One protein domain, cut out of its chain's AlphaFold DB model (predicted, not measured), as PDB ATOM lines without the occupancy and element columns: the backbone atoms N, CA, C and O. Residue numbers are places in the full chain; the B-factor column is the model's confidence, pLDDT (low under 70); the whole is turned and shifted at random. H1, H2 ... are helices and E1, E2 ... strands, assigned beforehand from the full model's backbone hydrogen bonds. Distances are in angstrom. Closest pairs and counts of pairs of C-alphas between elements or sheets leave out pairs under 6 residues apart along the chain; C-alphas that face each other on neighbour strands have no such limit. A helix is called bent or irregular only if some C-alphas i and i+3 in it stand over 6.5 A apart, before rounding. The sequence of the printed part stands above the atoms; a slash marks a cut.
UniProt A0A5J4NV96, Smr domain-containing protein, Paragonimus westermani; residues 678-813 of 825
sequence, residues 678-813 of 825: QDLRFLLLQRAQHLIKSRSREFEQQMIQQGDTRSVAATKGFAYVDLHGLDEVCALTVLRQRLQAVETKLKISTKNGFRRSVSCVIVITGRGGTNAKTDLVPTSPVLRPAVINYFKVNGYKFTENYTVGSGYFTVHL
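What this domain is: This is residues 678 to 813 of the 825 residues of the protein "Smr domain-containing protein" of Paragonimus westermani (UniProt A0A5J4NV96). A small twisted sheet of four strands has two helices, H3 and H5, packed over one face, while the long helix H1 runs past its E1 edge and folds back into the short H2. H4 lies away from the sheet in a loop, and residues 747 to 757, of which 747 to 752 belong to H3, stick out. The printed part has 136 residues, with five named helices and four named strands in the order H1 H2 E1 H3 E2 H4 H5 E3 E4; the sheet order is E1 E2 E4 E3, mixed, and the class is mixed, helices and strands. It is compact, with a radius of gyration of the C-alphas of 15.3 A, and spans 46 by 35 by 27 A.

How they stand to each other: H1, residues 678 to 705, and H2, residues 710 to 718, form a helical hairpin at a shallow tilt of 31 degrees, opposite ways. They touch through residues 696 to 704 of H1 alone; the closest C-alphas are those of Glu 700 and Gly 717, 4.6 A apart. E1, residues 720 to 722, is parallel to E2, residues 760 to 764, with N 721 and O 762 at 2.8 A, within hydrogen-bond range. Between them in the chain is H3, residues 728 to 752, which makes a strand-helix-strand unit, two parallel neighbour strands joined through a helix, with a right-handed crossover. H1 touches H3 at a steep tilt of 52 degrees, the closest C-alphas being those of Leu 685 and Cys 730, 5.3 A apart. H4, residues 769 to 774, is not on the sheet and touches no helix. H5, residues 783 to 793, touches H3 at a steep tilt of 45 degrees; the closest C-alphas are those of Glu 728 and Leu 783, 5.4 A apart. E3, residues 797 to 800, and E4, residues 808 to 812, form an antiparallel hairpin, with N 799 and O 810 at 2.9 A. E4 is also antiparallel to E2, with N 761 and O 811 at 2.8 A. E2, H4, H5 and E3 make a split strand-helix-strand unit, with E4 between its two strands and a right-handed crossover. H3 and H5 lie on the same face, making two layers, helices over a sheet, at heights over the sheet of 9.5 A and 9.9 A. H1 and H2 only graze the sheet. Every O i to N i+4 pair is within hydrogen-bond range in H1, H2 and H5; H3 has 19 of 21, and H4 has 0 of 2, with 1 of 3 O i to N i+3 pairs.

Where its parts are: H1 begins at C-alpha 678, (-3.971, 39.441, 41.326), and measures 40.9 A. H3 measures 37.1 A, from C-alpha 728 at (-8.845, 29.303, 30.494). H2 measures 11.9 A and H5 15.3 A. H4 measures 10.8 A and is only just irregular: C-alphas 770 and 773 are 6.51 A apart. E1 measures 6.5 A, E2 13.0 A, E3 10.5 A and E4 13.3 A, ending at C-alpha 812, (-3.676, 8.466, 28.732).

The domain as a whole: The two C-alphas farthest apart are those of Gly 753 and Lys 773, at 48.7 A. The printed part has no cut, and no link is long. The mean pLDDT of the printed part is 81.7; residues 747 to 758, 767 to 781 and 804 to 805 are under 70.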
ATOM      1  N   GLN A 678      -4.692  40.528  40.647       88.69
ATOM      2  CA  GLN A 678      -3.971  39.441  41.326       88.69
ATOM      3  C   GLN A 678      -4.876  38.758  42.366       88.69
ATOM      4  O   GLN A 678      -5.019  37.534  42.334       88.69
ATOM      5  N   ASP A 679      -5.556  39.550  43.199       89.12
ATOM      6  CA  ASP A 679      -6.522  39.088  44.203       89.12
ATOM      7  C   ASP A 679      -7.675  38.302  43.540       89.12
ATOM      8  O   ASP A 679      -7.988  37.173  43.926       89.12
ATOM      9  N   LEU A 680      -8.249  38.848  42.458       89.81
ATOM     10  CA  LEU A 680      -9.293  38.195  41.662       89.81
ATOM     11  C   LEU A 680      -8.825  36.853  41.078       89.81
ATOM     12  O   LEU A 680      -9.559  35.869  41.143       89.81
ATOM     13  N   ARG A 681      -7.603  36.787  40.530       87.88
ATOM     14  CA  ARG A 681      -7.033  35.548  39.973       87.88
ATOM     15  C   ARG A 681      -6.835  34.475  41.046       87.88
ATOM     16  O   ARG A 681      -7.070  33.298  40.776       87.88
ATOM     17  N   PHE A 682      -6.428  34.863  42.254       89.81
ATOM     18  CA  PHE A 682      -6.284  33.945  43.384       89.81
ATOM     19  C   PHE A 682      -7.636  33.346  43.801       89.81
ATOM     20  O   PHE A 682      -7.754  32.125  43.930       89.81
ATOM     21  N   LEU A 683      -8.678  34.174  43.925       90.75
ATOM     22  CA  LEU A 683     -10.026  33.715  44.276       90.75
ATOM     23  C   LEU A 683     -10.687  32.873  43.177       90.75
ATOM     24  O   LEU A 683     -11.322  31.864  43.485       90.75
ATOM     25  N   LEU A 684     -10.519  33.236  41.900       87.62
ATOM     26  CA  LEU A 684     -10.998  32.426  40.772       87.62
ATOM     27  C   LEU A 684     -10.357  31.031  40.779       87.62
ATOM     28  O   LEU A 684     -11.062  30.035  40.619       87.62
ATOM     29  N   LEU A 685      -9.053  30.937  41.071       91.31
ATOM     30  CA  LEU A 685      -8.366  29.654  41.206       91.31
ATOM     31  C   LEU A 685      -8.893  28.833  42.398       91.31
ATOM     32  O   LEU A 685      -9.117  27.632  42.243       91.31
ATOM     33  N   GLN A 686      -9.152  29.453  43.558       91.00
ATOM     34  CA  GLN A 686      -9.786  28.757  44.689       91.00
ATOM     35  C   GLN A 686     -11.191  28.248  44.332       91.00
ATOM     36  O   GLN A 686     -11.510  27.082  44.586       91.00
ATOM     37  N   ARG A 687     -12.018  29.083  43.688       90.56
ATOM     38  CA  ARG A 687     -13.362  28.704  43.222       90.56
ATOM     39  C   ARG A 687     -13.296  27.533  42.240       90.56
ATOM     40  O   ARG A 687     -14.055  26.580  42.395       90.56
ATOM     41  N   ALA A 688     -12.363  27.558  41.286       90.00
ATOM     42  CA  ALA A 688     -12.136  26.467  40.339       90.00
ATOM     43  C   ALA A 688     -11.722  25.159  41.039       90.00
ATOM     44  O   ALA A 688     -12.258  24.094  40.731       90.00
ATOM     45  N   GLN A 689     -10.821  25.230  42.026       92.00
ATOM     46  CA  GLN A 689     -10.413  24.073  42.829       92.00
ATOM     47  C   GLN A 689     -11.576  23.489  43.647       92.00
ATOM     48  O   GLN A 689     -11.732  22.267  43.688       92.00
ATOM     49  N   HIS A 690     -12.415  24.330  44.263       90.44
ATOM     50  CA  HIS A 690     -13.619  23.886  44.974       90.44
ATOM     51  C   HIS A 690     -14.647  23.253  44.024       90.44
ATOM     52  O   HIS A 690     -15.145  22.166  44.314       90.44
ATOM     53  N   LEU A 691     -14.913  23.874  42.872       89.88
ATOM     54  CA  LEU A 691     -15.873  23.388  41.875       89.88
ATOM     55  C   LEU A 691     -15.467  22.021  41.306       89.88
ATOM     56  O   LEU A 691     -16.259  21.081  41.328       89.88
ATOM     57  N   ILE A 692     -14.207  21.869  40.884       90.69
ATOM     58  CA  ILE A 692     -13.671  20.592  40.382       90.69
ATOM     59  C   ILE A 692     -13.674  19.519  41.481       90.69
ATOM     60  O   ILE A 692     -13.941  18.353  41.198       90.69
ATOM     61  N   LYS A 693     -13.432  19.888  42.747       90.75
ATOM     62  CA  LYS A 693     -13.527  18.970  43.896       90.75
ATOM     63  C   LYS A 693     -14.971  18.543  44.197       90.75
ATOM     64  O   LYS A 693     -15.154  17.421  44.667       90.75
ATOM     65  N   SER A 694     -15.963  19.390  43.919       91.19
ATOM     66  CA  SER A 694     -17.387  19.044  44.031       91.19
ATOM     67  C   SER A 694     -17.796  18.078  42.917       91.19
ATOM     68  O   SER A 694     -18.107  16.924  43.204       91.19
ATOM     69  N   ARG A 695     -17.598  18.462  41.647       91.31
ATOM     70  CA  ARG A 695     -17.882  17.625  40.463       91.31
ATOM     71  C   ARG A 695     -17.194  16.252  40.517       91.31
ATOM     72  O   ARG A 695     -17.775  15.236  40.156       91.31
ATOM     73  N   SER A 696     -15.963  16.202  41.034       91.00
ATOM     74  CA  SER A 696     -15.195  14.966  41.275       91.00
ATOM     75  C   SER A 696     -15.852  14.021  42.298       91.00
ATOM     76  O   SER A 696     -15.731  12.806  42.145       91.00
ATOM     77  N   ARG A 697     -16.569  14.553  43.300       92.06
ATOM     78  CA  ARG A 697     -17.362  13.789  44.284       92.06
ATOM     79  C   ARG A 697     -18.752  13.427  43.764       92.06
ATOM     80  O   ARG A 697     -19.223  12.331  44.031       92.06
ATOM     81  N   GLU A 698     -19.398  14.324  43.026       92.25
ATOM     82  CA  GLU A 698     -20.692  14.067  42.381       92.25
ATOM     83  C   GLU A 698     -20.570  12.897  41.390       92.25
ATOM     84  O   GLU A 698     -21.359  11.955  41.437       92.25
ATOM     85  N   PHE A 699     -19.507  12.882  40.578       91.31
ATOM     86  CA  PHE A 699     -19.187  11.764  39.689       91.31
ATOM     87  C   PHE A 699     -18.869  10.467  40.461       91.31
ATOM     88  O   PHE A 699     -19.345   9.400  40.087       91.31
ATOM     89  N   GLU A 700     -18.128  10.535  41.575       90.94
ATOM     90  CA  GLU A 700     -17.910   9.379  42.467       90.94
ATOM     91  C   GLU A 700     -19.238   8.808  43.005       90.94
ATOM     92  O   GLU A 700     -19.432   7.593  43.004       90.94
ATOM     93  N   GLN A 701     -20.183   9.663  43.405       93.12
ATOM     94  CA  GLN A 701     -21.509   9.240  43.869       93.12
ATOM     95  C   GLN A 701     -22.344   8.606  42.747       93.12
ATOM     96  O   GLN A 701     -22.968   7.569  42.976       93.12
ATOM     97  N   GLN A 702     -22.311   9.162  41.532       92.56
ATOM     98  CA  GLN A 702     -22.976   8.583  40.356       92.56
ATOM     99  C   GLN A 702     -22.419   7.193  40.012       92.56
ATOM    100  O   GLN A 702     -23.189   6.268  39.771       92.56
ATOM    101  N   MET A 703     -21.095   7.010  40.063       89.81
ATOM    102  CA  MET A 703     -20.456   5.702  39.868       89.81
ATOM    103  C   MET A 703     -20.921   4.670  40.916       89.81
ATOM    104  O   MET A 703     -21.233   3.533  40.564       89.81
ATOM    105  N   ILE A 704     -21.049   5.065  42.192       91.94
ATOM    106  CA  ILE A 704     -21.590   4.194  43.258       91.94
ATOM    107  C   ILE A 704     -23.054   3.814  42.976       91.94
ATOM    108  O   ILE A 704     -23.422   2.653  43.141       91.94
ATOM    109  N   GLN A 705     -23.884   4.760  42.525       93.06
ATOM    110  CA  GLN A 705     -25.285   4.502  42.156       93.06
ATOM    111  C   GLN A 705     -25.410   3.563  40.943       93.06
ATOM    112  O   GLN A 705     -26.343   2.769  40.879       93.06
ATOM    113  N   GLN A 706     -24.446   3.605  40.018       91.31
ATOM    114  CA  GLN A 706     -24.342   2.695  38.867       91.31
ATOM    115  C   GLN A 706     -23.733   1.320  39.216       91.31
ATOM    116  O   GLN A 706     -23.570   0.481  38.332       91.31
ATOM    117  N   GLY A 707     -23.418   1.061  40.492       91.38
ATOM    118  CA  GLY A 707     -22.973  -0.246  40.984       91.38
ATOM    119  C   GLY A 707     -21.457  -0.430  41.130       91.38
ATOM    120  O   GLY A 707     -21.024  -1.526  41.491       91.38
ATOM    121  N   ASP A 708     -20.627   0.600  40.912       88.88
ATOM    122  CA  ASP A 708     -19.201   0.500  41.251       88.88
ATOM    123  C   ASP A 708     -19.005   0.329  42.766       88.88
ATOM    124  O   ASP A 708     -19.572   1.043  43.598       88.88
ATOM    125  N   THR A 709     -18.073  -0.546  43.147       91.12
ATOM    126  CA  THR A 709     -17.571  -0.583  44.527       91.12
ATOM    127  C   THR A 709     -16.934   0.764  44.887       91.12
ATOM    128  O   THR A 709     -16.149   1.293  44.100       91.12
ATOM    129  N   ARG A 710     -17.172   1.282  46.104       86.69
ATOM    130  CA  ARG A 710     -16.669   2.598  46.577       86.69
ATOM    131  C   ARG A 710     -15.195   2.884  46.231       86.69
ATOM    132  O   ARG A 710     -14.870   3.994  45.837       86.69
ATOM    133  N   SER A 711     -14.308   1.887  46.320       82.69
ATOM    134  CA  SER A 711     -12.883   2.020  45.957       82.69
ATOM    135  C   SER A 711     -12.646   2.291  44.457       82.69
ATOM    136  O   SER A 711     -11.811   3.119  44.083       82.69
ATOM    137  N   VAL A 712     -13.417   1.638  43.580       83.38
ATOM    138  CA  VAL A 712     -13.385   1.857  42.124       83.38
ATOM    139  C   VAL A 712     -13.975   3.225  41.791       83.38
ATOM    140  O   VAL A 712     -13.340   3.997  41.073       83.38
ATOM    141  N   ALA A 713     -15.128   3.560  42.374       85.75
ATOM    142  CA  ALA A 713     -15.777   4.856  42.200       85.75
ATOM    143  C   ALA A 713     -14.880   6.028  42.638       85.75
ATOM    144  O   ALA A 713     -14.686   6.963  41.866       85.75
ATOM    145  N   ALA A 714     -14.245   5.949  43.813       86.50
ATOM    146  CA  ALA A 714     -13.299   6.960  44.296       86.50
ATOM    147  C   ALA A 714     -12.056   7.085  43.396       86.50
ATOM    148  O   ALA A 714     -11.506   8.174  43.217       86.50
ATOM    149  N   THR A 715     -11.614   5.982  42.782       85.44
ATOM    150  CA  THR A 715     -10.511   5.997  41.809       85.44
ATOM    151  C   THR A 715     -10.930   6.692  40.509       85.44
ATOM    152  O   THR A 715     -10.207   7.570  40.033       85.44
ATOM    153  N   LYS A 716     -12.118   6.370  39.975       87.25
ATOM    154  CA  LYS A 716     -12.718   7.031  38.804       87.25
ATOM    155  C   LYS A 716     -12.952   8.527  39.061       87.25
ATOM    156  O   LYS A 716     -12.500   9.352  38.274       87.25
ATOM    157  N   GLY A 717     -13.557   8.887  40.195       88.50
ATOM    158  CA  GLY A 717     -13.797  10.270  40.623       88.50
ATOM    159  C   GLY A 717     -12.516  11.078  40.830       88.50
ATOM    160  O   GLY A 717     -12.456  12.246  40.445       88.50
ATOM    161  N   PHE A 718     -11.443  10.473  41.351       88.75
ATOM    162  CA  PHE A 718     -10.140  11.140  41.447       88.75
ATOM    163  C   PHE A 718      -9.478  11.365  40.074       88.75
ATOM    164  O   PHE A 718      -8.775  12.360  39.894       88.75
ATOM    165  N   ALA A 719      -9.729  10.478  39.108       89.12
ATOM    166  CA  ALA A 719      -9.297  10.602  37.715       89.12
ATOM    167  C   ALA A 719     -10.265  11.421  36.827       89.12
ATOM    168  O   ALA A 719     -10.030  11.539  35.626       89.12
ATOM    169  N   TYR A 720     -11.323  12.004  37.396       92.25
ATOM    170  CA  TYR A 720     -12.269  12.888  36.709       92.25
ATOM    171  C   TYR A 720     -11.881  14.362  36.915       92.25
ATOM    172  O   TYR A 720     -11.556  14.783  38.033       92.25
ATOM    173  N   VAL A 721     -11.872  15.157  35.844       93.69
ATOM    174  CA  VAL A 721     -11.481  16.576  35.840       93.69
ATOM    175  C   VAL A 721     -12.424  17.358  34.926       93.69
ATOM    176  O   VAL A 721     -12.251  17.386  33.712       93.69
ATOM    177  N   ASP A 722     -13.420  18.014  35.510       91.38
ATOM    178  CA  ASP A 722     -14.444  18.726  34.745       91.38
ATOM    179  C   ASP A 722     -14.272  20.249  34.830       91.38
ATOM    180  O   ASP A 722     -14.544  20.878  35.857       91.38
ATOM    181  N   LEU A 723     -13.800  20.816  33.721       90.75
ATOM    182  CA  LEU A 723     -13.400  22.205  33.543       90.75
ATOM    183  C   LEU A 723     -14.525  23.102  32.993       90.75
ATOM    184  O   LEU A 723     -14.278  24.289  32.794       90.75
ATOM    185  N   HIS A 724     -15.736  22.586  32.722       86.31
ATOM    186  CA  HIS A 724     -16.770  23.389  32.050       86.31
ATOM    187  C   HIS A 724     -17.148  24.646  32.856       86.31
ATOM    188  O   HIS A 724     -17.246  24.605  34.088       86.31
ATOM    189  N   GLY A 725     -17.353  25.772  32.168       79.12
ATOM    190  CA  GLY A 725     -17.686  27.063  32.791       79.12
ATOM    191  C   GLY A 725     -16.548  27.735  33.580       79.12
ATOM    192  O   GLY A 725     -16.819  28.637  34.371       79.12
ATOM    193  N   LEU A 726     -15.291  27.307  33.407       85.00
ATOM    194  CA  LEU A 726     -14.110  27.984  33.961       85.00
ATOM    195  C   LEU A 726     -13.427  28.889  32.928       85.00
ATOM    196  O   LEU A 726     -13.483  28.632  31.725       85.00
ATOM    197  N   ASP A 727     -12.718  29.913  33.410       84.19
ATOM    198  CA  ASP A 727     -11.769  30.663  32.590       84.19
ATOM    199  C   ASP A 727     -10.555  29.799  32.212       84.19
ATOM    200  O   ASP A 727     -10.144  28.907  32.958       84.19
ATOM    201  N   GLU A 728      -9.958  30.080  31.052       87.06
ATOM    202  CA  GLU A 728      -8.845  29.303  30.494       87.06
ATOM    203  C   GLU A 728      -7.650  29.205  31.458       87.06
ATOM    204  O   GLU A 728      -7.066  28.134  31.636       87.06
ATOM    205  N   VAL A 729      -7.311  30.308  32.131       89.38
ATOM    206  CA  VAL A 729      -6.133  30.394  33.002       89.38
ATOM    207  C   VAL A 729      -6.305  29.494  34.224       89.38
ATOM    208  O   VAL A 729      -5.394  28.727  34.557       89.38
ATOM    209  N   CYS A 730      -7.463  29.534  34.883       90.81
ATOM    210  CA  CYS A 730      -7.756  28.668  36.021       90.81
ATOM    211  C   CYS A 730      -7.958  27.216  35.579       90.81
ATOM    212  O   CYS A 730      -7.423  26.314  36.227       90.81
ATOM    213  N   ALA A 731      -8.638  26.976  34.455       91.06
ATOM    214  CA  ALA A 731      -8.860  25.639  33.912       91.06
ATOM    215  C   ALA A 731      -7.542  24.913  33.600       91.06
ATOM    216  O   ALA A 731      -7.319  23.811  34.101       91.06
ATOM    217  N   LEU A 732      -6.621  25.545  32.859       93.25
ATOM    218  CA  LEU A 732      -5.290  24.994  32.580       93.25
ATOM    219  C   LEU A 732      -4.448  24.823  33.855       93.25
ATOM    220  O   LEU A 732      -3.692  23.854  33.977       93.25
ATOM    221  N   THR A 733      -4.588  25.729  34.828       93.50
ATOM    222  CA  THR A 733      -3.874  25.637  36.112       93.50
ATOM    223  C   THR A 733      -4.342  24.437  36.940       93.50
ATOM    224  O   THR A 733      -3.505  23.657  37.406       93.50
ATOM    225  N   VAL A 734      -5.655  24.231  37.097       93.00
ATOM    226  CA  VAL A 734      -6.184  23.087  37.860       93.00
ATOM    227  C   VAL A 734      -6.043  21.777  37.077       93.00
ATOM    228  O   VAL A 734      -5.736  20.754  37.686       93.00
ATOM    229  N   LEU A 735      -6.149  21.790  35.743       94.06
ATOM    230  CA  LEU A 735      -5.837  20.634  34.890       94.06
ATOM    231  C   LEU A 735      -4.405  20.138  35.135       94.06
ATOM    232  O   LEU A 735      -4.204  18.957  35.424       94.06
ATOM    233  N   ARG A 736      -3.414  21.043  35.115       94.06
ATOM    234  CA  ARG A 736      -2.013  20.731  35.444       94.06
ATOM    235  C   ARG A 736      -1.882  20.113  36.839       94.06
ATOM    236  O   ARG A 736      -1.266  19.057  36.978       94.06
ATOM    237  N   GLN A 737      -2.488  20.735  37.852       92.62
ATOM    238  CA  GLN A 737      -2.458  20.246  39.238       92.62
ATOM    239  C   GLN A 737      -3.089  18.848  39.375       92.62
ATOM    240  O   GLN A 737      -2.525  17.982  40.043       92.62
ATOM    241  N   ARG A 738      -4.234  18.595  38.724       91.19
ATOM    242  CA  ARG A 738      -4.932  17.299  38.770       91.19
ATOM    243  C   ARG A 738      -4.148  16.202  38.052       91.19
ATOM    244  O   ARG A 738      -3.956  15.144  38.641       91.19
ATOM    245  N   LEU A 739      -3.626  16.453  36.847       90.56
ATOM    246  CA  LEU A 739      -2.795  15.482  36.119       90.56
ATOM    247  C   LEU A 739      -1.549  15.088  36.934       90.56
ATOM    248  O   LEU A 739      -1.275  13.900  37.104       90.56
ATOM    249  N   GLN A 740      -0.855  16.060  37.538       89.62
ATOM    250  CA  GLN A 740       0.287  15.809  38.428       89.62
ATOM    251  C   GLN A 740      -0.102  15.020  39.696       89.62
ATOM    252  O   GLN A 740       0.639  14.133  40.137       89.62
ATOM    253  N   ALA A 741      -1.278  15.287  40.273       88.12
ATOM    254  CA  ALA A 741      -1.795  14.558  41.433       88.12
ATOM    255  C   ALA A 741      -2.211  13.106  41.103       88.12
ATOM    256  O   ALA A 741      -2.102  12.225  41.957       88.12
ATOM    257  N   VAL A 742      -2.639  12.828  39.867       85.88
ATOM    258  CA  VAL A 742      -2.876  11.456  39.385       85.88
ATOM    259  C   VAL A 742      -1.545  10.748  39.097       85.88
ATOM    260  O   VAL A 742      -1.318   9.658  39.620       85.88
ATOM    261  N   GLU A 743      -0.612  11.386  38.377       84.12
ATOM    262  CA  GLU A 743       0.735  10.843  38.120       84.12
ATOM    263  C   GLU A 743       1.478  10.425  39.399       84.12
ATOM    264  O   GLU A 743       2.155   9.396  39.424       84.12
ATOM    265  N   THR A 744       1.393  11.224  40.465       83.31
ATOM    266  CA  THR A 744       2.078  10.936  41.736       83.31
ATOM    267  C   THR A 744       1.469   9.740  42.470       83.31
ATOM    268  O   THR A 744       2.223   8.869  42.905       83.31
ATOM    269  N   LYS A 745       0.134   9.609  42.528       78.25
ATOM    270  CA  LYS A 745      -0.514   8.405  43.084       78.25
ATOM    271  C   LYS A 745      -0.149   7.131  42.318       78.25
ATOM    272  O   LYS A 745       0.082   6.093  42.938       78.25
ATOM    273  N   LEU A 746      -0.046   7.206  40.993       72.19
ATOM    274  CA  LEU A 746       0.336   6.064  40.155       72.19
ATOM    275  C   LEU A 746       1.776   5.611  40.426       72.19
ATOM    276  O   LEU A 746       2.007   4.419  40.615       72.19
ATOM    277  N   LYS A 747       2.721   6.557  40.551       68.62
ATOM    278  CA  LYS A 747       4.122   6.281  40.927       68.62
ATOM    279  C   LYS A 747       4.237   5.593  42.294       68.62
ATOM    280  O   LYS A 747       5.109   4.744  42.473       68.62
ATOM    281  N   ILE A 748       3.356   5.927  43.243       63.56
ATOM    282  CA  ILE A 748       3.270   5.254  44.551       63.56
ATOM    283  C   ILE A 748       2.723   3.829  44.381       63.56
ATOM    284  O   ILE A 748       3.351   2.880  44.842       63.56
ATOM    285  N   SER A 749       1.608   3.656  43.663       58.22
ATOM    286  CA  SER A 749       0.989   2.341  43.437       58.22
ATOM    287  C   SER A 749       1.943   1.344  42.763       58.22
ATOM    288  O   SER A 749       2.041   0.200  43.208       58.22
ATOM    289  N   THR A 750       2.732   1.782  41.775       57.06
ATOM    290  CA  THR A 750       3.707   0.921  41.081       57.06
ATOM    291  C   THR A 750       4.852   0.405  41.955       57.06
ATOM    292  O   THR A 750       5.494  -0.569  41.565       57.06
ATOM    293  N   LYS A 751       5.115   0.991  43.135       55.19
ATOM    294  CA  LYS A 751       6.106   0.445  44.082       55.19
ATOM    295  C   LYS A 751       5.599  -0.794  44.831       55.19
ATOM    296  O   LYS A 751       6.412  -1.605  45.256       55.19
ATOM    297  N   ASN A 752       4.282  -0.994  44.927       54.59
ATOM    298  CA  ASN A 752       3.671  -2.077  45.708       54.59
ATOM    299  C   ASN A 752       3.330  -3.322  44.855       54.59
ATOM    300  O   ASN A 752       2.336  -4.002  45.100       54.59
ATOM    301  N   GLY A 753       4.129  -3.612  43.821       47.94
ATOM    302  CA  GLY A 753       4.103  -4.867  43.048       47.94
ATOM    303  C   GLY A 753       2.916  -5.093  42.093       47.94
ATOM    304  O   GLY A 753       3.049  -5.848  41.130       47.94
ATOM    305  N   PHE A 754       1.772  -4.435  42.295       44.59
ATOM    306  CA  PHE A 754       0.576  -4.639  41.471       44.59
ATOM    307  C   PHE A 754       0.675  -3.956  40.094       44.59
ATOM    308  O   PHE A 754       0.438  -2.757  39.947       44.59
ATOM    309  N   ARG A 755       0.951  -4.736  39.039       49.03
ATOM    310  CA  ARG A 755       0.770  -4.289  37.646       49.03
ATOM    311  C   ARG A 755      -0.717  -4.300  37.269       49.03
ATOM    312  O   ARG A 755      -1.249  -5.367  36.966       49.03
ATOM    313  N   ARG A 756      -1.381  -3.139  37.193       48.91
ATOM    314  CA  ARG A 756      -2.686  -3.012  36.508       48.91
ATOM    315  C   ARG A 756      -2.846  -1.721  35.698       48.91
ATOM    316  O   ARG A 756      -2.861  -0.638  36.262       48.91
ATOM    317  N   SER A 757      -3.094  -1.937  34.402       49.22
ATOM    318  CA  SER A 757      -3.698  -1.065  33.379       49.22
ATOM    319  C   SER A 757      -3.105   0.324  33.095       49.22
ATOM    320  O   SER A 757      -2.407   0.937  33.895       49.22
ATOM    321  N   VAL A 758      -3.419   0.826  31.896       50.88
ATOM    322  CA  VAL A 758      -3.122   2.197  31.468       50.88
ATOM    323  C   VAL A 758      -4.029   3.148  32.238       50.88
ATOM    324  O   VAL A 758      -5.250   3.099  32.102       50.88
ATOM    325  N   SER A 759      -3.436   4.039  33.022       72.75
ATOM    326  CA  SER A 759      -4.162   5.088  33.728       72.75
ATOM    327  C   SER A 759      -4.670   6.154  32.758       72.75
ATOM    328  O   SER A 759      -3.882   6.941  32.219       72.75
ATOM    329  N   CYS A 760      -5.983   6.185  32.557       86.19
ATOM    330  CA  CYS A 760      -6.679   7.285  31.910       86.19
ATOM    331  C   CYS A 760      -7.158   8.328  32.935       86.19
ATOM    332  O   CYS A 760      -7.428   8.014  34.093       86.19
ATOM    333  N   VAL A 761      -7.263   9.575  32.480       91.44
ATOM    334  CA  VAL A 761      -7.918  10.700  33.157       91.44
ATOM    335  C   VAL A 761      -9.022  11.192  32.228       91.44
ATOM    336  O   VAL A 761      -8.777  11.381  31.037       91.44
ATOM    337  N   ILE A 762     -10.228  11.378  32.756       92.31
ATOM    338  CA  ILE A 762     -11.355  11.954  32.018       92.31
ATOM    339  C   ILE A 762     -11.287  13.467  32.207       92.31
ATOM    340  O   ILE A 762     -11.333  13.945  33.341       92.31
ATOM    341  N   VAL A 763     -11.168  14.212  31.109       93.50
ATOM    342  CA  VAL A 763     -11.152  15.678  31.114       93.50
ATOM    343  C   VAL A 763     -12.327  16.194  30.295       93.50
ATOM    344  O   VAL A 763     -12.445  15.856  29.120       93.50
ATOM    345  N   ILE A 764     -13.179  17.022  30.898       90.81
ATOM    346  CA  ILE A 764     -14.316  17.656  30.217       90.81
ATOM    347  C   ILE A 764     -14.077  19.162  30.123       90.81
ATOM    348  O   ILE A 764     -13.717  19.790  31.115       90.81
ATOM    349  N   THR A 765     -14.280  19.750  28.942       87.31
ATOM    350  CA  THR A 765     -14.245  21.212  28.720       87.31
ATOM    351  C   THR A 765     -15.631  21.838  28.547       87.31
ATOM    352  O   THR A 765     -15.748  23.060  28.573       87.31
ATOM    353  N   GLY A 766     -16.668  21.015  28.359       77.00
ATOM    354  CA  GLY A 766     -17.945  21.432  27.770       77.00
ATOM    355  C   GLY A 766     -17.862  21.521  26.240       77.00
ATOM    356  O   GLY A 766     -16.760  21.479  25.675       77.00
ATOM    357  N   ARG A 767     -19.019  21.616  25.568       68.94
ATOM    358  CA  ARG A 767     -19.096  21.675  24.097       68.94
ATOM    359  C   ARG A 767     -18.555  23.014  23.600       68.94
ATOM    360  O   ARG A 767     -18.758  24.041  24.242       68.94
ATOM    361  N   GLY A 768     -17.860  23.010  22.464       57.84
ATOM    362  CA  GLY A 768     -17.256  24.216  21.885       57.84
ATOM    363  C   GLY A 768     -17.825  24.586  20.514       57.84
ATOM    364  O   GLY A 768     -18.175  23.706  19.728       57.84
ATOM    365  N   GLY A 769     -17.849  25.884  20.204       58.94
ATOM    366  CA  GLY A 769     -18.277  26.412  18.903       58.94
ATOM    367  C   GLY A 769     -19.797  26.472  18.737       58.94
ATOM    368  O   GLY A 769     -20.528  26.648  19.708       58.94
ATOM    369  N   THR A 770     -20.285  26.309  17.505       50.88
ATOM    370  CA  THR A 770     -21.716  26.400  17.140       50.88
ATOM    371  C   THR A 770     -22.628  25.480  17.962       50.88
ATOM    372  O   THR A 770     -23.764  25.845  18.261       50.88
ATOM    373  N   ASN A 771     -22.111  24.333  18.407       50.91
ATOM    374  CA  ASN A 771     -22.827  23.362  19.240       50.91
ATOM    375  C   ASN A 771     -22.999  23.795  20.714       50.91
ATOM    376  O   ASN A 771     -23.650  23.085  21.477       50.91
ATOM    377  N   ALA A 772     -22.436  24.935  21.135       52.53
ATOM    378  CA  ALA A 772     -22.591  25.454  22.496       52.53
ATOM    379  C   ALA A 772     -23.986  26.050  22.771       52.53
ATOM    380  O   ALA A 772     -24.382  26.131  23.931       52.53
ATOM    381  N   LYS A 773     -24.775  26.395  21.735       49.88
ATOM    382  CA  LYS A 773     -26.143  26.947  21.885       49.88
ATOM    383  C   LYS A 773     -27.135  26.011  22.610       49.88
ATOM    384  O   LYS A 773     -28.237  26.443  22.926       49.88
ATOM    385  N   THR A 774     -26.772  24.750  22.878       52.69
ATOM    386  CA  THR A 774     -27.599  23.784  23.629       52.69
ATOM    387  C   THR A 774     -27.176  23.567  25.087       52.69
ATOM    388  O   THR A 774     -27.875  22.852  25.804       52.69
ATOM    389  N   ASP A 775     -26.025  24.085  25.521       53.44
ATOM    390  CA  ASP A 775     -25.514  23.837  26.876       53.44
ATOM    391  C   ASP A 775     -26.066  24.889  27.858       53.44
ATOM    392  O   ASP A 775     -25.986  26.090  27.621       53.44
ATOM    393  N   LEU A 776     -26.597  24.437  29.003       54.97
ATOM    394  CA  LEU A 776     -27.219  25.286  30.042       54.97
ATOM    395  C   LEU A 776     -26.244  26.245  30.760       54.97
ATOM    396  O   LEU A 776     -26.652  27.003  31.640       54.97
ATOM    397  N   VAL A 777     -24.953  26.184  30.436       55.16
ATOM    398  CA  VAL A 777     -23.890  27.022  30.998       55.16
ATOM    399  C   VAL A 777     -23.004  27.477  29.839       55.16
ATOM    400  O   VAL A 777     -22.470  26.611  29.144       55.16
ATOM    401  N   PRO A 778     -22.792  28.792  29.628       56.28
ATOM    402  CA  PRO A 778     -21.965  29.273  28.528       56.28
ATOM    403  C   PRO A 778     -20.517  28.787  28.677       56.28
ATOM    404  O   PRO A 778     -19.833  29.061  29.669       56.28
ATOM    405  N   THR A 779     -20.047  28.048  27.676       59.75
ATOM    406  CA  THR A 779     -18.678  27.539  27.574       59.75
ATOM    407  C   THR A 779     -17.806  28.532  26.808       59.75
ATOM    408  O   THR A 779     -18.206  29.073  25.780       59.75
ATOM    409  N   SER A 780     -16.576  28.774  27.276       64.44
ATOM    410  CA  SER A 780     -15.626  29.574  26.492       64.44
ATOM    411  C   SER A 780     -15.210  28.794  25.236       64.44
ATOM    412  O   SER A 780     -14.677  27.686  25.378       64.44
ATOM    413  N   PRO A 781     -15.367  29.350  24.017       67.62
ATOM    414  CA  PRO A 781     -14.967  28.666  22.787       67.62
ATOM    415  C   PRO A 781     -13.448  28.424  22.718       67.62
ATOM    416  O   PRO A 781     -13.006  27.502  22.035       67.62
ATOM    417  N   VAL A 782     -12.656  29.199  23.472       78.88
ATOM    418  CA  VAL A 782     -11.188  29.113  23.541       78.88
ATOM    419  C   VAL A 782     -10.713  27.935  24.409       78.88
ATOM    420  O   VAL A 782      -9.656  27.356  24.151       78.88
ATOM    421  N   LEU A 783     -11.509  27.513  25.401       85.56
ATOM    422  CA  LEU A 783     -11.094  26.521  26.403       85.56
ATOM    423  C   LEU A 783     -10.756  25.150  25.790       85.56
ATOM    424  O   LEU A 783      -9.742  24.545  26.144       85.56
ATOM    425  N   ARG A 784     -11.575  24.658  24.851       87.69
ATOM    426  CA  ARG A 784     -11.337  23.369  24.179       87.69
ATOM    427  C   ARG A 784     -10.036  23.385  23.345       87.69
ATOM    428  O   ARG A 784      -9.197  22.512  23.579       87.69
ATOM    429  N   PRO A 785      -9.803  24.354  22.433       88.25
ATOM    430  CA  PRO A 785      -8.511  24.538  21.764       88.25
ATOM    431  C   PRO A 785      -7.313  24.627  22.721       88.25
ATOM    432  O   PRO A 785      -6.311  23.944  22.500       88.25
ATOM    433  N   ALA A 786      -7.420  25.405  23.803       90.38
ATOM    434  CA  ALA A 786      -6.341  25.591  24.772       90.38
ATOM    435  C   ALA A 786      -5.955  24.284  25.493       90.38
ATOM    436  O   ALA A 786      -4.771  23.960  25.621       90.38
ATOM    437  N   VAL A 787      -6.945  23.482  25.901       91.69
ATOM    438  CA  VAL A 787      -6.734  22.169  26.534       91.69
ATOM    439  C   VAL A 787      -6.138  21.152  25.548       91.69
ATOM    440  O   VAL A 787      -5.192  20.443  25.900       91.69
ATOM    441  N   ILE A 788      -6.596  21.135  24.290       91.31
ATOM    442  CA  ILE A 788      -6.001  20.316  23.217       91.31
ATOM    443  C   ILE A 788      -4.529  20.700  22.984       91.31
ATOM    444  O   ILE A 788      -3.674  19.820  22.856       91.31
ATOM    445  N   ASN A 789      -4.214  21.999  22.950       93.75
ATOM    446  CA  ASN A 789      -2.842  22.484  22.806       93.75
ATOM    447  C   ASN A 789      -1.972  22.060  24.002       93.75
ATOM    448  O   ASN A 789      -0.885  21.514  23.818       93.75
ATOM    449  N   TYR A 790      -2.485  22.207  25.227       94.50
ATOM    450  CA  TYR A 790      -1.801  21.763  26.441       94.50
ATOM    451  C   TYR A 790      -1.448  20.266  26.401       94.50
ATOM    452  O   TYR A 790      -0.319  19.903  26.748       94.50
ATOM    453  N   PHE A 791      -2.353  19.393  25.939       93.75
ATOM    454  CA  PHE A 791      -2.048  17.965  25.791       93.75
ATOM    455  C   PHE A 791      -0.940  17.703  24.765       93.75
ATOM    456  O   PHE A 791      -0.009  16.955  25.071       93.75
ATOM    457  N   LYS A 792      -1.000  18.353  23.591       92.12
ATOM    458  CA  LYS A 792       0.020  18.234  22.533       92.12
ATOM    459  C   LYS A 792       1.404  18.671  23.027       92.12
ATOM    460  O   LYS A 792       2.349  17.894  22.933       92.12
ATOM    461  N   VAL A 793       1.508  19.868  23.610       92.81
ATOM    462  CA  VAL A 793       2.772  20.453  24.103       92.81
ATOM    463  C   VAL A 793       3.419  19.603  25.205       92.81
ATOM    464  O   VAL A 793       4.639  19.500  25.265       92.81
ATOM    465  N   ASN A 794       2.619  18.953  26.057       89.25
ATOM    466  CA  ASN A 794       3.123  18.097  27.139       89.25
ATOM    467  C   ASN A 794       3.247  16.607  26.742       89.25
ATOM    468  O   ASN A 794       3.562  15.774  27.591       89.25
ATOM    469  N   GLY A 795       3.007  16.250  25.474       88.19
ATOM    470  CA  GLY A 795       3.161  14.881  24.966       88.19
ATOM    471  C   GLY A 795       2.141  13.863  25.496       88.19
ATOM    472  O   GLY A 795       2.392  12.657  25.429       88.19
ATOM    473  N   TYR A 796       1.000  14.311  26.026       90.19
ATOM    474  CA  TYR A 796      -0.071  13.411  26.461       90.19
ATOM    475  C   TYR A 796      -0.801  12.820  25.247       90.19
ATOM    476  O   TYR A 796      -1.185  13.538  24.325       90.19
ATOM    477  N   LYS A 797      -1.051  11.504  25.263       91.06
ATOM    478  CA  LYS A 797      -1.934  10.853  24.283       91.06
ATOM    479  C   LYS A 797      -3.380  11.009  24.742       91.06
ATOM    480  O   LYS A 797      -3.677  10.692  25.891       91.06
ATOM    481  N   PHE A 798      -4.275  11.448  23.865       92.25
ATOM    482  CA  PHE A 798      -5.688  11.635  24.193       92.25
ATOM    483  C   PHE A 798      -6.602  11.228  23.034       92.25
ATOM    484  O   PHE A 798      -6.187  11.261  21.876       92.25
ATOM    485  N   THR A 799      -7.847  10.875  23.353       90.69
ATOM    486  CA  THR A 799      -8.953  10.728  22.396       90.69
ATOM    487  C   THR A 799     -10.082  11.671  22.793       90.69
ATOM    488  O   THR A 799     -10.369  11.813  23.980       90.69
ATOM    489  N   GLU A 800     -10.720  12.324  21.820       88.31
ATOM    490  CA  GLU A 800     -12.014  12.981  22.035       88.31
ATOM    491  C   GLU A 800     -13.118  11.952  21.771       88.31
ATOM    492  O   GLU A 800     -13.079  11.251  20.759       88.31
ATOM    493  N   ASN A 801     -14.061  11.811  22.700       81.19
ATOM    494  CA  ASN A 801     -15.088  10.773  22.649       81.19
ATOM    495  C   ASN A 801     -16.415  11.331  22.107       81.19
ATOM    496  O   ASN A 801     -16.637  12.544  22.098       81.19
ATOM    497  N   TYR A 802     -17.326  10.433  21.723       75.81
ATOM    498  CA  TYR A 802     -18.632  10.720  21.109       75.81
ATOM    499  C   TYR A 802     -18.530  11.377  19.723       75.81
ATOM    500  O   TYR A 802     -18.789  10.716  18.723       75.81
ATOM    501  N   THR A 803     -18.136  12.648  19.654       71.75
ATOM    502  CA  THR A 803     -18.037  13.442  18.420       71.75
ATOM    503  C   THR A 803     -16.906  14.465  18.515       71.75
ATOM    504  O   THR A 803     -16.546  14.925  19.600       71.75
ATOM    505  N   VAL A 804     -16.353  14.867  17.366       67.62
ATOM    506  CA  VAL A 804     -15.403  15.988  17.299       67.62
ATOM    507  C   VAL A 804     -16.131  17.266  17.722       67.62
ATOM    508  O   VAL A 804     -17.115  17.650  17.094       67.62
ATOM    509  N   GLY A 805     -15.660  17.925  18.783       68.81
ATOM    510  CA  GLY A 805     -16.332  19.094  19.368       68.81
ATOM    511  C   GLY A 805     -17.090  18.817  20.668       68.81
ATOM    512  O   GLY A 805     -17.536  19.776  21.301       68.81
ATOM    513  N   SER A 806     -17.204  17.553  21.098       74.62
ATOM    514  CA  SER A 806     -17.864  17.182  22.360       74.62
ATOM    515  C   SER A 806     -17.188  17.781  23.596       74.62
ATOM    516  O   SER A 806     -17.845  17.999  24.612       74.62
ATOM    517  N   GLY A 807     -15.874  18.033  23.526       81.00
ATOM    518  CA  GLY A 807     -15.086  18.489  24.667       81.00
ATOM    519  C   GLY A 807     -14.886  17.426  25.753       81.00
ATOM    520  O   GLY A 807     -14.472  17.770  26.859       81.00
ATOM    521  N   TYR A 808     -15.183  16.153  25.467       88.94
ATOM    522  CA  TYR A 808     -14.952  15.025  26.370       88.94
ATOM    523  C   TYR A 808     -13.686  14.277  25.945       88.94
ATOM    524  O   TYR A 808     -13.669  13.625  24.899       88.94
ATOM    525  N   PHE A 809     -12.644  14.305  26.776       91.25
ATOM    526  CA  PHE A 809     -11.344  13.711  26.471       91.25
ATOM    527  C   PHE A 809     -10.984  12.558  27.414       91.25
ATOM    528  O   PHE A 809     -10.939  12.732  28.633       91.25
ATOM    529  N   THR A 810     -10.620  11.404  26.850       92.25
ATOM    530  CA  THR A 810      -9.847  10.377  27.564       92.25
ATOM    531  C   THR A 810      -8.364  10.689  27.385       92.25
ATOM    532  O   THR A 810      -7.849  10.615  26.274       92.25
ATOM    533  N   VAL A 811      -7.655  11.016  28.465       91.69
ATOM    534  CA  VAL A 811      -6.216  11.332  28.447       91.69
ATOM    535  C   VAL A 811      -5.428  10.173  29.050       91.69
ATOM    536  O   VAL A 811      -5.596   9.847  30.221       91.69
ATOM    537  N   HIS A 812      -4.542   9.551  28.277       88.94
ATOM    538  CA  HIS A 812      -3.676   8.466  28.732       88.94
ATOM    539  C   HIS A 812      -2.364   9.026  29.291       88.94
ATOM    540  O   HIS A 812      -1.563   9.621  28.563       88.94
ATOM    541  N   LEU A 813      -2.119   8.807  30.584       83.00
ATOM    542  CA  LEU A 813      -0.871   9.227  31.222       83.00
ATOM    543  C   LEU A 813       0.272   8.268  30.837       83.00
ATOM    544  O   LEU A 813       0.099   7.048  30.925       83.00
TER     545      LEU A 813